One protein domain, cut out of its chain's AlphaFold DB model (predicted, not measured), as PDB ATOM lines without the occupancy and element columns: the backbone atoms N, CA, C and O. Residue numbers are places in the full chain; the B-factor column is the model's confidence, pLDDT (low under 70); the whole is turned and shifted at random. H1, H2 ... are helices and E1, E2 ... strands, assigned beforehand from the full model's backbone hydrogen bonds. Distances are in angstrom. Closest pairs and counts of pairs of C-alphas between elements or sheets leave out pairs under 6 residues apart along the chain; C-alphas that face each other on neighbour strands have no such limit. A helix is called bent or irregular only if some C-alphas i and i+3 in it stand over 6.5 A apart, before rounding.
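This is residues 2 to 88 of the 91 residues of an uncharacterized protein of Truepera radiovictrix (strain DSM 17093 / CIP 108686 / LMG 22925 / RQ-24) (UniProt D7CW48). A small, twisted sheet of three strands has a helix over each face, H4 across one and the irregular H3 along the other, while two helices, H1 and H2, make an L-shaped arm off one end. H2 meets the sheet only by its last residues, and residues 2 to 9 of H1 stick out free. The printed part has 87 residues, with four named helices and three named strands in the order H1 H2 E1 E2 H3 H4 E3. The mixed sheet runs E1 E2 E3, and the class is mixed, helices and strands. The whole is loose, with a radius of gyration of the C-alphas of 15.0 A, and flat, spanning 45 by 33 by 18 A.

Start with H1, residues 2 to 16, and H2, residues 21 to 30: they are close but not clearly touching, about perpendicular at 86 degrees, and their closest C-alphas are Leu 14 and Glu 21, 7.4 A apart. H1 is not on the sheet; H2 only grazes it, with residues 27 to 30. Next look at the hairpin of E1, residues 31 to 39, and E2, residues 44 to 53: they are antiparallel at 162 degrees, with N 34 and O 50 at 2.9 A. E1 bends by 54 degrees at residue 36, and its residues 37 to 38 also pair, antiparallel, with residues 66 to 67. H3, residues 54 to 62, is on the sheet at a height of 9.0 A and runs along the strands, at 10 degrees to E2 on the local plane. H4, residues 71 to 79, is on the opposite face at a height of 9.6 A, across the strands at 87 degrees to E2 on the local plane; the two helices and the sheet make three layers, helices on both faces. The closest C-alphas of E2 and H4 are Val 47 and Ala 77, 6.4 A apart. E3, residues 84 to 87, is parallel to E2 at 27 degrees, with N 86 and O 49 at 2.8 A; E2, H3, H4 and E3 form a strand-helix-strand unit, two parallel neighbour strands with helices between. In H1, H2 and H4 every O i to N i+4 pair is within hydrogen-bond range; in H3 1 of 5 is, beside 5 of 6 O i to N i+3 pairs.

Find C-alpha 2 at (49.135, 23.813, -18.783); from there H1 runs 21.1 A to residue 16. H2 covers 14.2 A. Find C-alpha 31 at (31.797, 12.558, -3.173), where E1 begins its 23.7 A; E2 then runs 27.8 A. H3 spans 14.5 A and is irregular, with C-alphas 55 and 58 at 7.7 A. H4 spans 12.3 A, and E3 runs 10.2 A to C-alpha 87 at (28.596, 12.107, -13.239).

Look for the two C-alphas farthest apart at Glu 18 and Gly 42, 46.2 A. The printed part has no cut; the link from H3 to H4 is short, the others tight. Mean pLDDT of the printed part is 89.7, and residues 2, 41 and 42 are under 70.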
ATOM      1  N   ALA A   2      50.497  24.389 -18.807       69.94
ATOM      2  CA  ALA A   2      49.135  23.813 -18.783       69.94
ATOM      3  C   ALA A   2      48.514  23.799 -17.370       69.94
ATOM      4  O   ALA A   2      47.375  24.222 -17.189       69.94
ATOM      5  N   GLU A   3      49.297  23.411 -16.363       74.88
ATOM      6  CA  GLU A   3      48.870  23.362 -14.957       74.88
ATOM      7  C   GLU A   3      48.544  24.749 -14.373       74.88
ATOM      8  O   GLU A   3      47.515  24.928 -13.723       74.88
ATOM      9  N   GLU A   4      49.355  25.767 -14.676       82.81
ATOM     10  CA  GLU A   4      49.057  27.167 -14.322       82.81
ATOM     11  C   GLU A   4      47.774  27.667 -14.983       82.81
ATOM     12  O   GLU A   4      46.993  28.393 -14.367       82.81
ATOM     13  N   THR A   5      47.536  27.268 -16.234       86.94
ATOM     14  CA  THR A   5      46.318  27.643 -16.956       86.94
ATOM     15  C   THR A   5      45.095  27.011 -16.301       86.94
ATOM     16  O   THR A   5      44.117  27.711 -16.057       86.94
ATOM     17  N   LEU A   6      45.162  25.721 -15.957       82.38
ATOM     18  CA  LEU A   6      44.090  25.022 -15.249       82.38
ATOM     19  C   LEU A   6      43.825  25.642 -13.874       82.38
ATOM     20  O   LEU A   6      42.677  25.915 -13.538       82.38
ATOM     21  N   SER A   7      44.883  25.917 -13.110       86.44
ATOM     22  CA  SER A   7      44.784  26.523 -11.777       86.44
ATOM     23  C   SER A   7      44.128  27.902 -11.832       86.44
ATOM     24  O   SER A   7      43.265  28.221 -11.014       86.44
ATOM     25  N   ARG A   8      44.487  28.716 -12.831       92.75
ATOM     26  CA  ARG A   8      43.853  30.016 -13.065       92.75
ATOM     27  C   ARG A   8      42.373  29.867 -13.421       92.75
ATOM     28  O   ARG A   8      41.545  30.520 -12.795       92.75
ATOM     29  N   LEU A   9      42.042  28.998 -14.378       90.12
ATOM     30  CA  LEU A   9      40.655  28.759 -14.796       90.12
ATOM     31  C   LEU A   9      39.790  28.239 -13.642       90.12
ATOM     32  O   LEU A   9      38.646  28.660 -13.492       90.12
ATOM     33  N   LEU A  10      40.344  27.364 -12.799       87.88
ATOM     34  CA  LEU A  10      39.664  26.868 -11.608       87.88
ATOM     35  C   LEU A  10      39.351  28.008 -10.634       87.88
ATOM     36  O   LEU A  10      38.219  28.118 -10.173       87.88
ATOM     37  N   ARG A  11      40.322  28.883 -10.352       91.19
ATOM     38  CA  ARG A  11      40.115  30.043  -9.470       91.19
ATOM     39  C   ARG A  11      39.075  31.014 -10.015       91.19
ATOM     40  O   ARG A  11      38.230  31.477  -9.254       91.19
ATOM     41  N   GLU A  12      39.110  31.290 -11.315       94.19
ATOM     42  CA  GLU A  12      38.112  32.128 -11.990       94.19
ATOM     43  C   GLU A  12      36.704  31.522 -11.870       94.19
ATOM     44  O   GLU A  12      35.761  32.224 -11.504       94.19
ATOM     45  N   ALA A  13      36.562  30.213 -12.100       91.75
ATOM     46  CA  ALA A  13      35.285  29.512 -11.973       91.75
ATOM     47  C   ALA A  13      34.764  29.490 -10.528       91.75
ATOM     48  O   ALA A  13      33.578  29.715 -10.296       91.75
ATOM     49  N   LEU A  14      35.640  29.252  -9.549       92.69
ATOM     50  CA  LEU A  14      35.278  29.269  -8.132       92.69
ATOM     51  C   LEU A  14      34.800  30.655  -7.689       92.69
ATOM     52  O   LEU A  14      33.741  30.765  -7.071       92.69
ATOM     53  N   ALA A  15      35.524  31.710  -8.073       92.62
ATOM     54  CA  ALA A  15      35.145  33.087  -7.775       92.62
ATOM     55  C   ALA A  15      33.789  33.463  -8.396       92.62
ATOM     56  O   ALA A  15      32.975  34.103  -7.733       92.62
ATOM     57  N   ALA A  16      33.512  33.019  -9.627       95.00
ATOM     58  CA  ALA A  16      32.234  33.259 -10.305       95.00
ATOM     59  C   ALA A  16      31.023  32.622  -9.595       95.00
ATOM     60  O   ALA A  16      29.888  33.029  -9.842       95.00
ATOM     61  N   HIS A  17      31.256  31.642  -8.720       93.44
ATOM     62  CA  HIS A  17      30.228  30.942  -7.951       93.44
ATOM     63  C   HIS A  17      30.306  31.205  -6.441       93.44
ATOM     64  O   HIS A  17      29.632  30.514  -5.680       93.44
ATOM     65  N   GLU A  18      31.116  32.177  -6.003       94.19
ATOM     66  CA  GLU A  18      31.321  32.504  -4.582       94.19
ATOM     67  C   GLU A  18      31.796  31.291  -3.749       94.19
ATOM     68  O   GLU A  18      31.504  31.167  -2.559       94.19
ATOM     69  N   LEU A  19      32.544  30.377  -4.378       92.88
ATOM     70  CA  LEU A  19      33.067  29.165  -3.749       92.88
ATOM     71  C   LEU A  19      34.536  29.342  -3.360       92.88
ATOM     72  O   LEU A  19      35.341  29.865  -4.128       92.88
ATOM     73  N   SER A  20      34.911  28.843  -2.179       91.94
ATOM     74  CA  SER A  20      36.316  28.748  -1.770       91.94
ATOM     75  C   SER A  20      36.953  27.427  -2.216       91.94
ATOM     76  O   SER A  20      36.269  26.414  -2.382       91.94
ATOM     77  N   GLU A  21      38.284  27.412  -2.349       89.00
ATOM     78  CA  GLU A  21      39.054  26.177  -2.586       89.00
ATOM     79  C   GLU A  21      38.797  25.141  -1.471       89.00
ATOM     80  O   GLU A  21      38.664  23.947  -1.741       89.00
ATOM     81  N   GLU A  22      38.629  25.597  -0.226       91.44
ATOM     82  CA  GLU A  22      38.261  24.753   0.919       91.44
ATOM     83  C   GLU A  22      36.877  24.118   0.742       91.44
ATOM     84  O   GLU A  22      36.705  22.929   1.007       91.44
ATOM     85  N   THR A  23      35.897  24.879   0.241       90.94
ATOM     86  CA  THR A  23      34.544  24.372  -0.037       90.94
ATOM     87  C   THR A  23      34.575  23.321  -1.142       90.94
ATOM     88  O   THR A  23      33.940  22.273  -1.016       90.94
ATOM     89  N   LEU A  24      35.349  23.559  -2.205       89.06
ATOM     90  CA  LEU A  24      35.546  22.583  -3.273       89.06
ATOM     91  C   LEU A  24      36.217  21.306  -2.750       89.06
ATOM     92  O   LEU A  24      35.773  20.208  -3.077       89.06
ATOM     93  N   SER A  25      37.255  21.439  -1.925       90.12
ATOM     94  CA  SER A  25      37.969  20.309  -1.320       90.12
ATOM     95  C   SER A  25      37.067  19.486  -0.392       90.12
ATOM     96  O   SER A  25      37.037  18.252  -0.461       90.12
ATOM     97  N   ALA A  26      36.254  20.160   0.428       91.94
ATOM     98  CA  ALA A  26      35.262  19.521   1.284       91.94
ATOM     99  C   ALA A  26      34.193  18.786   0.459       91.94
ATOM    100  O   ALA A  26      33.861  17.635   0.759       91.94
ATOM    101  N   LEU A  27      33.705  19.407  -0.622       89.25
ATOM    102  CA  LEU A  27      32.786  18.765  -1.557       89.25
ATOM    103  C   LEU A  27      33.434  17.529  -2.184       89.25
ATOM    104  O   LEU A  27      32.854  16.451  -2.097       89.25
ATOM    105  N   ALA A  28      34.637  17.653  -2.749       90.12
ATOM    106  CA  ALA A  28      35.361  16.548  -3.372       90.12
ATOM    107  C   ALA A  28      35.542  15.363  -2.409       90.12
ATOM    108  O   ALA A  28      35.311  14.217  -2.793       90.12
ATOM    109  N   SER A  29      35.849  15.644  -1.143       91.06
ATOM    110  CA  SER A  29      35.988  14.637  -0.084       91.06
ATOM    111  C   SER A  29      34.663  13.964   0.303       91.06
ATOM    112  O   SER A  29      34.661  12.843   0.804       91.06
ATOM    113  N   SER A  30      33.524  14.624   0.067       91.00
ATOM    114  CA  SER A  30      32.182  14.083   0.337       91.00
ATOM    115  C   SER A  30      31.590  13.265  -0.822       91.00
ATOM    116  O   SER A  30      30.538  12.632  -0.673       91.00
ATOM    117  N   LEU A  31      32.239  13.285  -1.988       94.25
ATOM    118  CA  LEU A  31      31.797  12.558  -3.173       94.25
ATOM    119  C   LEU A  31      32.280  11.104  -3.144       94.25
ATOM    120  O   LEU A  31      33.324  10.760  -2.595       94.25
ATOM    121  N   LEU A  32      31.499  10.233  -3.775       94.56
ATOM    122  CA  LEU A  32      31.888   8.865  -4.067       94.56
ATOM    123  C   LEU A  32      32.629   8.834  -5.404       94.56
ATOM    124  O   LEU A  32      32.088   9.263  -6.424       94.56
ATOM    125  N   TRP A  33      33.829   8.257  -5.391       94.19
ATOM    126  CA  TRP A  33      34.698   8.128  -6.557       94.19
ATOM    127  C   TRP A  33      34.899   6.659  -6.917       94.19
ATOM    128  O   TRP A  33      35.129   5.813  -6.049       94.19
ATOM    129  N   ARG A  34      34.809   6.333  -8.207       94.38
ATOM    130  CA  ARG A  34      35.129   5.005  -8.743       94.38
ATOM    131  C   ARG A  34      35.985   5.150  -9.990       94.38
ATOM    132  O   ARG A  34      35.560   5.767 -10.961       94.38
ATOM    133  N   PHE A  35      37.153   4.526  -9.950       94.25
ATOM    134  CA  PHE A  35      38.122   4.505 -11.037       94.25
ATOM    135  C   PHE A  35      38.137   3.125 -11.678       94.25
ATOM    136  O   PHE A  35      37.967   2.108 -10.999       94.25
ATOM    137  N   GLY A  36      38.350   3.085 -12.983       94.81
ATOM    138  CA  GLY A  36      38.599   1.837 -13.677       94.81
ATOM    139  C   GLY A  36      38.502   1.981 -15.179       94.81
ATOM    140  O   GLY A  36      38.042   2.989 -15.708       94.81
ATOM    141  N   ARG A  37      38.929   0.943 -15.884       92.94
ATOM    142  CA  ARG A  37      38.894   0.913 -17.339       92.94
ATOM    143  C   ARG A  37      37.543   0.411 -17.824       92.94
ATOM    144  O   ARG A  37      37.064  -0.627 -17.356       92.94
ATOM    145  N   ALA A  38      36.932   1.121 -18.767       90.88
ATOM    146  CA  ALA A  38      35.724   0.631 -19.416       90.88
ATOM    147  C   ALA A  38      36.034  -0.681 -20.154       90.88
ATOM    148  O   ALA A  38      36.990  -0.767 -20.926       90.88
ATOM    149  N   ALA A  39      35.237  -1.718 -19.904       79.00
ATOM    150  CA  ALA A  39      35.302  -2.929 -20.704       79.00
ATOM    151  C   ALA A  39      34.661  -2.640 -22.069       79.00
ATOM    152  O   ALA A  39      33.463  -2.381 -22.133       79.00
ATOM    153  N   SER A  40      35.462  -2.671 -23.134       70.19
ATOM    154  CA  SER A  40      34.977  -2.698 -24.515       70.19
ATOM    155  C   SER A  40      35.234  -4.086 -25.096       70.19
ATOM    156  O   SER A  40      36.169  -4.775 -24.674       70.19
ATOM    157  N   GLU A  41      34.399  -4.529 -26.032       59.97
ATOM    158  CA  GLU A  41      34.653  -5.776 -26.751       59.97
ATOM    159  C   GLU A  41      35.912  -5.616 -27.615       59.97
ATOM    160  O   GLU A  41      36.039  -4.656 -28.370       59.97
ATOM    161  N   GLY A  42      36.873  -6.531 -27.463       61.09
ATOM    162  CA  GLY A  42      38.078  -6.607 -28.300       61.09
ATOM    163  C   GLY A  42      39.209  -5.611 -28.004       61.09
ATOM    164  O   GLY A  42      40.328  -5.869 -28.436       61.09
ATOM    165  N   GLU A  43      38.981  -4.535 -27.238       70.62
ATOM    166  CA  GLU A  43      39.992  -3.491 -26.993       70.62
ATOM    167  C   GLU A  43      39.994  -2.955 -25.547       70.62
ATOM    168  O   GLU A  43      39.000  -3.013 -24.812       70.62
ATOM    169  N   ALA A  44      41.142  -2.422 -25.120       71.69
ATOM    170  CA  ALA A  44      41.268  -1.676 -23.876       71.69
ATOM    171  C   ALA A  44      40.534  -0.326 -23.997       71.69
ATOM    172  O   ALA A  44      41.028   0.604 -24.621       71.69
ATOM    173  N   GLY A  45      39.355  -0.214 -23.377       82.50
ATOM    174  CA  GLY A  45      38.595   1.038 -23.334       82.50
ATOM    175  C   GLY A  45      39.294   2.156 -22.539       82.50
ATOM    176  O   GLY A  45      40.341   1.924 -21.917       82.50
ATOM    177  N   PRO A  46      38.719   3.373 -22.515       90.94
ATOM    178  CA  PRO A  46      39.293   4.504 -21.790       90.94
ATOM    179  C   PRO A  46      39.302   4.269 -20.274       90.94
ATOM    180  O   PRO A  46      38.502   3.489 -19.737       90.94
ATOM    181  N   VAL A  47      40.187   4.982 -19.575       94.62
ATOM    182  CA  VAL A  47      40.120   5.098 -18.116       94.62
ATOM    183  C   VAL A  47      38.944   6.005 -17.769       94.62
ATOM    184  O   VAL A  47      38.836   7.126 -18.265       94.62
ATOM    185  N   VAL A  48      38.041   5.503 -16.934       95.62
ATOM    186  CA  VAL A  48      36.815   6.185 -16.529       95.62
ATOM    187  C   VAL A  48      36.886   6.543 -15.050       95.62
ATOM    188  O   VAL A  48      37.206   5.701 -14.206       95.62
ATOM    189  N   VAL A  49      36.515   7.783 -14.739       95.56
ATOM    190  CA  VAL A  49      36.272   8.272 -13.381       95.56
ATOM    191  C   VAL A  49      34.787   8.537 -13.227       95.56
ATOM    192  O   VAL A  49      34.247   9.469 -13.818       95.56
ATOM    193  N   ARG A  50      34.117   7.721 -12.420       95.94
ATOM    194  CA  ARG A  50      32.734   7.966 -12.013       95.94
ATOM    195  C   ARG A  50      32.726   8.711 -10.694       95.94
ATOM    196  O   ARG A  50      33.297   8.233  -9.714       95.94
ATOM    197  N   VAL A  51      32.040   9.844 -10.674       95.75
ATOM    198  CA  VAL A  51      31.904  10.711  -9.505       95.75
ATOM    199  C   VAL A  51      30.432  11.008  -9.252       95.75
ATOM    200  O   VAL A  51      29.649  11.177 -10.182       95.75
ATOM    201  N   GLY A  52      30.025  11.037  -7.990       95.06
ATOM    202  CA  GLY A  52      28.642  11.322  -7.625       95.06
ATOM    203  C   GLY A  52      28.451  11.396  -6.121       95.06
ATOM    204  O   GLY A  52      29.334  11.033  -5.349       95.06
ATOM    205  N   PHE A  53      27.286  11.859  -5.681       93.00
ATOM    206  CA  PHE A  53      26.981  11.907  -4.252       93.00
ATOM    207  C   PHE A  53      26.900  10.506  -3.635       93.00
ATOM    208  O   PHE A  53      26.445   9.560  -4.279       93.00
ATOM    209  N   ALA A  54      27.223  10.387  -2.343       88.19
ATOM    210  CA  ALA A  54      27.082   9.130  -1.603       88.19
ATOM    211  C   ALA A  54      25.651   8.551  -1.669       88.19
ATOM    212  O   ALA A  54      25.478   7.341  -1.813       88.19
ATOM    213  N   LYS A  55      24.613   9.407  -1.682       89.25
ATOM    214  CA  LYS A  55      23.205   8.994  -1.876       89.25
ATOM    215  C   LYS A  55      22.950   8.273  -3.210       89.25
ATOM    216  O   LYS A  55      21.992   7.515  -3.324       89.25
ATOM    217  N   SER A  56      23.811   8.476  -4.207       89.50
ATOM    218  CA  SER A  56      23.733   7.832  -5.521       89.50
ATOM    219  C   SER A  56      24.387   6.449  -5.556       89.50
ATOM    220  O   SER A  56      24.403   5.839  -6.621       89.50
ATOM    221  N   ALA A  57      24.915   5.919  -4.442       88.44
ATOM    222  CA  ALA A  57      25.674   4.661  -4.414       88.44
ATOM    223  C   ALA A  57      24.969   3.487  -5.121       88.44
ATOM    224  O   ALA A  57      25.622   2.707  -5.812       88.44
ATOM    225  N   ARG A  58      23.636   3.393  -5.025       91.56
ATOM    226  CA  ARG A  58      22.853   2.368  -5.735       91.56
ATOM    227  C   ARG A  58      22.997   2.466  -7.260       91.56
ATOM    228  O   ARG A  58      23.182   1.442  -7.908       91.56
ATOM    229  N   ARG A  59      23.005   3.681  -7.819       91.94
ATOM    230  CA  ARG A  59      23.160   3.916  -9.267       91.94
ATOM    231  C   ARG A  59      24.536   3.485  -9.774       91.94
ATOM    232  O   ARG A  59      24.645   3.002 -10.890       91.94
ATOM    233  N   PHE A  60      25.585   3.586  -8.954       92.62
ATOM    234  CA  PHE A  60      26.911   3.078  -9.336       92.62
ATOM    235  C   PHE A  60      26.909   1.565  -9.581       92.62
ATOM    236  O   PHE A  60      27.631   1.100 -10.460       92.62
ATOM    237  N   ALA A  61      26.119   0.807  -8.813       88.75
ATOM    238  CA  ALA A  61      26.027  -0.647  -8.943       88.75
ATOM    239  C   ALA A  61      25.245  -1.095 -10.190       88.75
ATOM    240  O   ALA A  61      25.427  -2.220 -10.647       88.75
ATOM    241  N   GLU A  62      24.395  -0.223 -10.738       92.50
ATOM    242  CA  GLU A  62      23.604  -0.472 -11.949       92.50
ATOM    243  C   GLU A  62      24.420  -0.251 -13.237       92.50
ATOM    244  O   GLU A  62      24.049  -0.738 -14.303       92.50
ATOM    245  N   LEU A  63      25.545   0.467 -13.155       92.50
ATOM    246  CA  LEU A  63      26.392   0.777 -14.305       92.50
ATOM    247  C   LEU A  63      27.305  -0.400 -14.699       92.50
ATOM    248  O   LEU A  63      27.711  -1.188 -13.839       92.50
ATOM    249  N   PRO A  64      27.732  -0.482 -15.979       91.69
ATOM    250  CA  PRO A  64      28.691  -1.489 -16.427       91.69
ATOM    251  C   PRO A  64      29.956  -1.494 -15.566       91.69
ATOM    252  O   PRO A  64      30.487  -0.427 -15.228       91.69
ATOM    253  N   ARG A  65      30.444  -2.688 -15.213       90.56
ATOM    254  CA  ARG A  65      31.629  -2.837 -14.360       90.56
ATOM    255  C   ARG A  65      32.864  -2.266 -15.045       90.56
ATOM    256  O   ARG A  65      33.093  -2.493 -16.231       90.56
ATOM    257  N   LEU A  66      33.676  -1.572 -14.260       92.50
ATOM    258  CA  LEU A  66      34.998  -1.139 -14.682       92.50
ATOM    259  C   LEU A  66      36.022  -2.206 -14.289       92.50
ATOM    260  O   LEU A  66      35.915  -2.814 -13.220       92.50
ATOM    261  N   LYS A  67      37.009  -2.437 -15.152       92.56
ATOM    262  CA  LYS A  67      38.186  -3.239 -14.810       92.56
ATOM    263  C   LYS A  67      39.097  -2.416 -13.901       92.56
ATOM    264  O   LYS A  67      39.157  -1.194 -14.038       92.56
ATOM    265  N   SER A  68      39.792  -3.081 -12.981       91.25
ATOM    266  CA  SER A  68      40.780  -2.427 -12.123       91.25
ATOM    267  C   SER A  68      41.839  -1.722 -12.966       91.25
ATOM    268  O   SER A  68      42.241  -2.229 -14.011       91.25
ATOM    269  N   VAL A  69      42.276  -0.567 -12.484       94.06
ATOM    270  CA  VAL A  69      43.302   0.280 -13.087       94.06
ATOM    271  C   VAL A  69      44.258   0.695 -11.973       94.06
ATOM    272  O   VAL A  69      43.821   0.847 -10.831       94.06
ATOM    273  N   SER A  70      45.544   0.817 -12.278       93.50
ATOM    274  CA  SER A  70      46.536   1.338 -11.333       93.50
ATOM    275  C   SER A  70      46.528   2.867 -11.293       93.50
ATOM    276  O   SER A  70      46.135   3.516 -12.262       93.50
ATOM    277  N   ASP A  71      47.016   3.452 -10.201       93.12
ATOM    278  CA  ASP A  71      47.140   4.911 -10.072       93.12
ATOM    279  C   ASP A  71      48.005   5.504 -11.197       93.12
ATOM    280  O   ASP A  71      47.653   6.533 -11.767       93.12
ATOM    281  N   ALA A  72      49.069   4.800 -11.600       94.31
ATOM    282  CA  ALA A  72      49.931   5.201 -12.712       94.31
ATOM    283  C   ALA A  72      49.183   5.248 -14.057       94.31
ATOM    284  O   ALA A  72      49.395   6.153 -14.857       94.31
ATOM    285  N   GLU A  73      48.281   4.297 -14.313       91.94
ATOM    286  CA  GLU A  73      47.440   4.317 -15.514       91.94
ATOM    287  C   GLU A  73      46.391   5.438 -15.474       91.94
ATOM    288  O   GLU A  73      46.047   5.988 -16.519       91.94
ATOM    289  N   VAL A  74      45.869   5.775 -14.288       92.62
ATOM    290  CA  VAL A  74      44.954   6.917 -14.121       92.62
ATOM    291  C   VAL A  74      45.688   8.226 -14.389       92.62
ATOM    292  O   VAL A  74      45.174   9.068 -15.124       92.62
ATOM    293  N   GLU A  75      46.887   8.383 -13.831       92.19
ATOM    294  CA  GLU A  75      47.725   9.560 -14.037       92.19
ATOM    295  C   GLU A  75      48.127   9.713 -15.507       92.19
ATOM    296  O   GLU A  75      47.942  10.789 -16.077       92.19
ATOM    297  N   ALA A  76      48.572   8.632 -16.155       92.50
ATOM    298  CA  ALA A  76      48.882   8.632 -17.582       92.50
ATOM    299  C   ALA A  76      47.668   9.059 -18.419       92.50
ATOM    300  O   ALA A  76      47.769   9.971 -19.237       92.50
ATOM    301  N   ALA A  77      46.484   8.493 -18.156       91.50
ATOM    302  CA  ALA A  77      45.271   8.867 -18.880       91.50
ATOM    303  C   ALA A  77      44.861  10.334 -18.659       91.50
ATOM    304  O   ALA A  77      44.321  10.975 -19.565       91.50
ATOM    305  N   ALA A  78      45.108  10.883 -17.467       89.94
ATOM    306  CA  ALA A  78      44.870  12.294 -17.178       89.94
ATOM    307  C   ALA A  78      45.843  13.203 -17.945       89.94
ATOM    308  O   ALA A  78      45.412  14.193 -18.537       89.94
ATOM    309  N   GLN A  79      47.130  12.846 -17.986       90.25
ATOM    310  CA  GLN A  79      48.161  13.585 -18.722       90.25
ATOM    311  C   GLN A  79      47.939  13.534 -20.241       90.25
ATOM    312  O   GLN A  79      48.135  14.532 -20.933       90.25
ATOM    313  N   GLU A  80      47.483  12.394 -20.758       91.00
ATOM    314  CA  GLU A  80      47.179  12.176 -22.177       91.00
ATOM    315  C   GLU A  80      45.829  12.777 -22.612       91.00
ATOM    316  O   GLU A  80      45.523  12.810 -23.805       91.00
ATOM    317  N   GLY A  81      44.993  13.227 -21.668       88.25
ATOM    318  CA  GLY A  81      43.634  13.697 -21.956       88.25
ATOM    319  C   GLY A  81      42.674  12.586 -22.406       88.25
ATOM    320  O   GLY A  81      41.627  12.875 -22.985       88.25
ATOM    321  N   SER A  82      43.012  11.320 -22.147       89.50
ATOM    322  CA  SER A  82      42.203  10.136 -22.474       89.50
ATOM    323  C   SER A  82      41.275   9.703 -21.327       89.50
ATOM    324  O   SER A  82      40.492   8.755 -21.463       89.50
ATOM    325  N   LEU A  83      41.327  10.420 -20.198       91.88
ATOM    326  CA  LEU A  83      40.456  10.235 -19.043       91.88
ATOM    327  C   LEU A  83      39.013  10.669 -19.349       91.88
ATOM    328  O   LEU A  83      38.747  11.810 -19.726       91.88
ATOM    329  N   ARG A  84      38.049   9.780 -19.102       93.88
ATOM    330  CA  ARG A  84      36.616  10.074 -19.226       93.88
ATOM    331  C   ARG A  84      35.982  10.255 -17.851       93.88
ATOM    332  O   ARG A  84      35.948   9.317 -17.058       93.88
ATOM    333  N   VAL A  85      35.416  11.431 -17.588       93.56
ATOM    334  CA  VAL A  85      34.700  11.720 -16.334       93.56
ATOM    335  C   VAL A  85      33.192  11.553 -16.524       93.56
ATOM    336  O   VAL A  85      32.606  12.095 -17.460       93.56
ATOM    337  N   GLU A  86      32.551  10.805 -15.627       95.00
ATOM    338  CA  GLU A  86      31.115  10.522 -15.641       95.00
ATOM    339  C   GLU A  86      30.463  10.942 -14.320       95.00
ATOM    340  O   GLU A  86      30.841  10.464 -13.249       95.00
ATOM    341  N   TRP A  87      29.439  11.796 -14.395       95.00
ATOM    342  CA  TRP A  87      28.596  12.107 -13.239       95.00
ATOM    343  C   TRP A  87      27.554  11.007 -13.009       95.00
ATOM    344  O   TRP A  87      26.805  10.654 -13.923       95.00
ATOM    345  N   VAL A  88      27.466  10.498 -11.781       94.12
ATOM    346  CA  VAL A  88      26.517   9.458 -11.366       94.12
ATOM    347  C   VAL A  88      25.562  10.019 -10.318       94.12
ATOM    348  O   VAL A  88      25.846  10.092  -9.121       94.12
TER     349      VAL A  88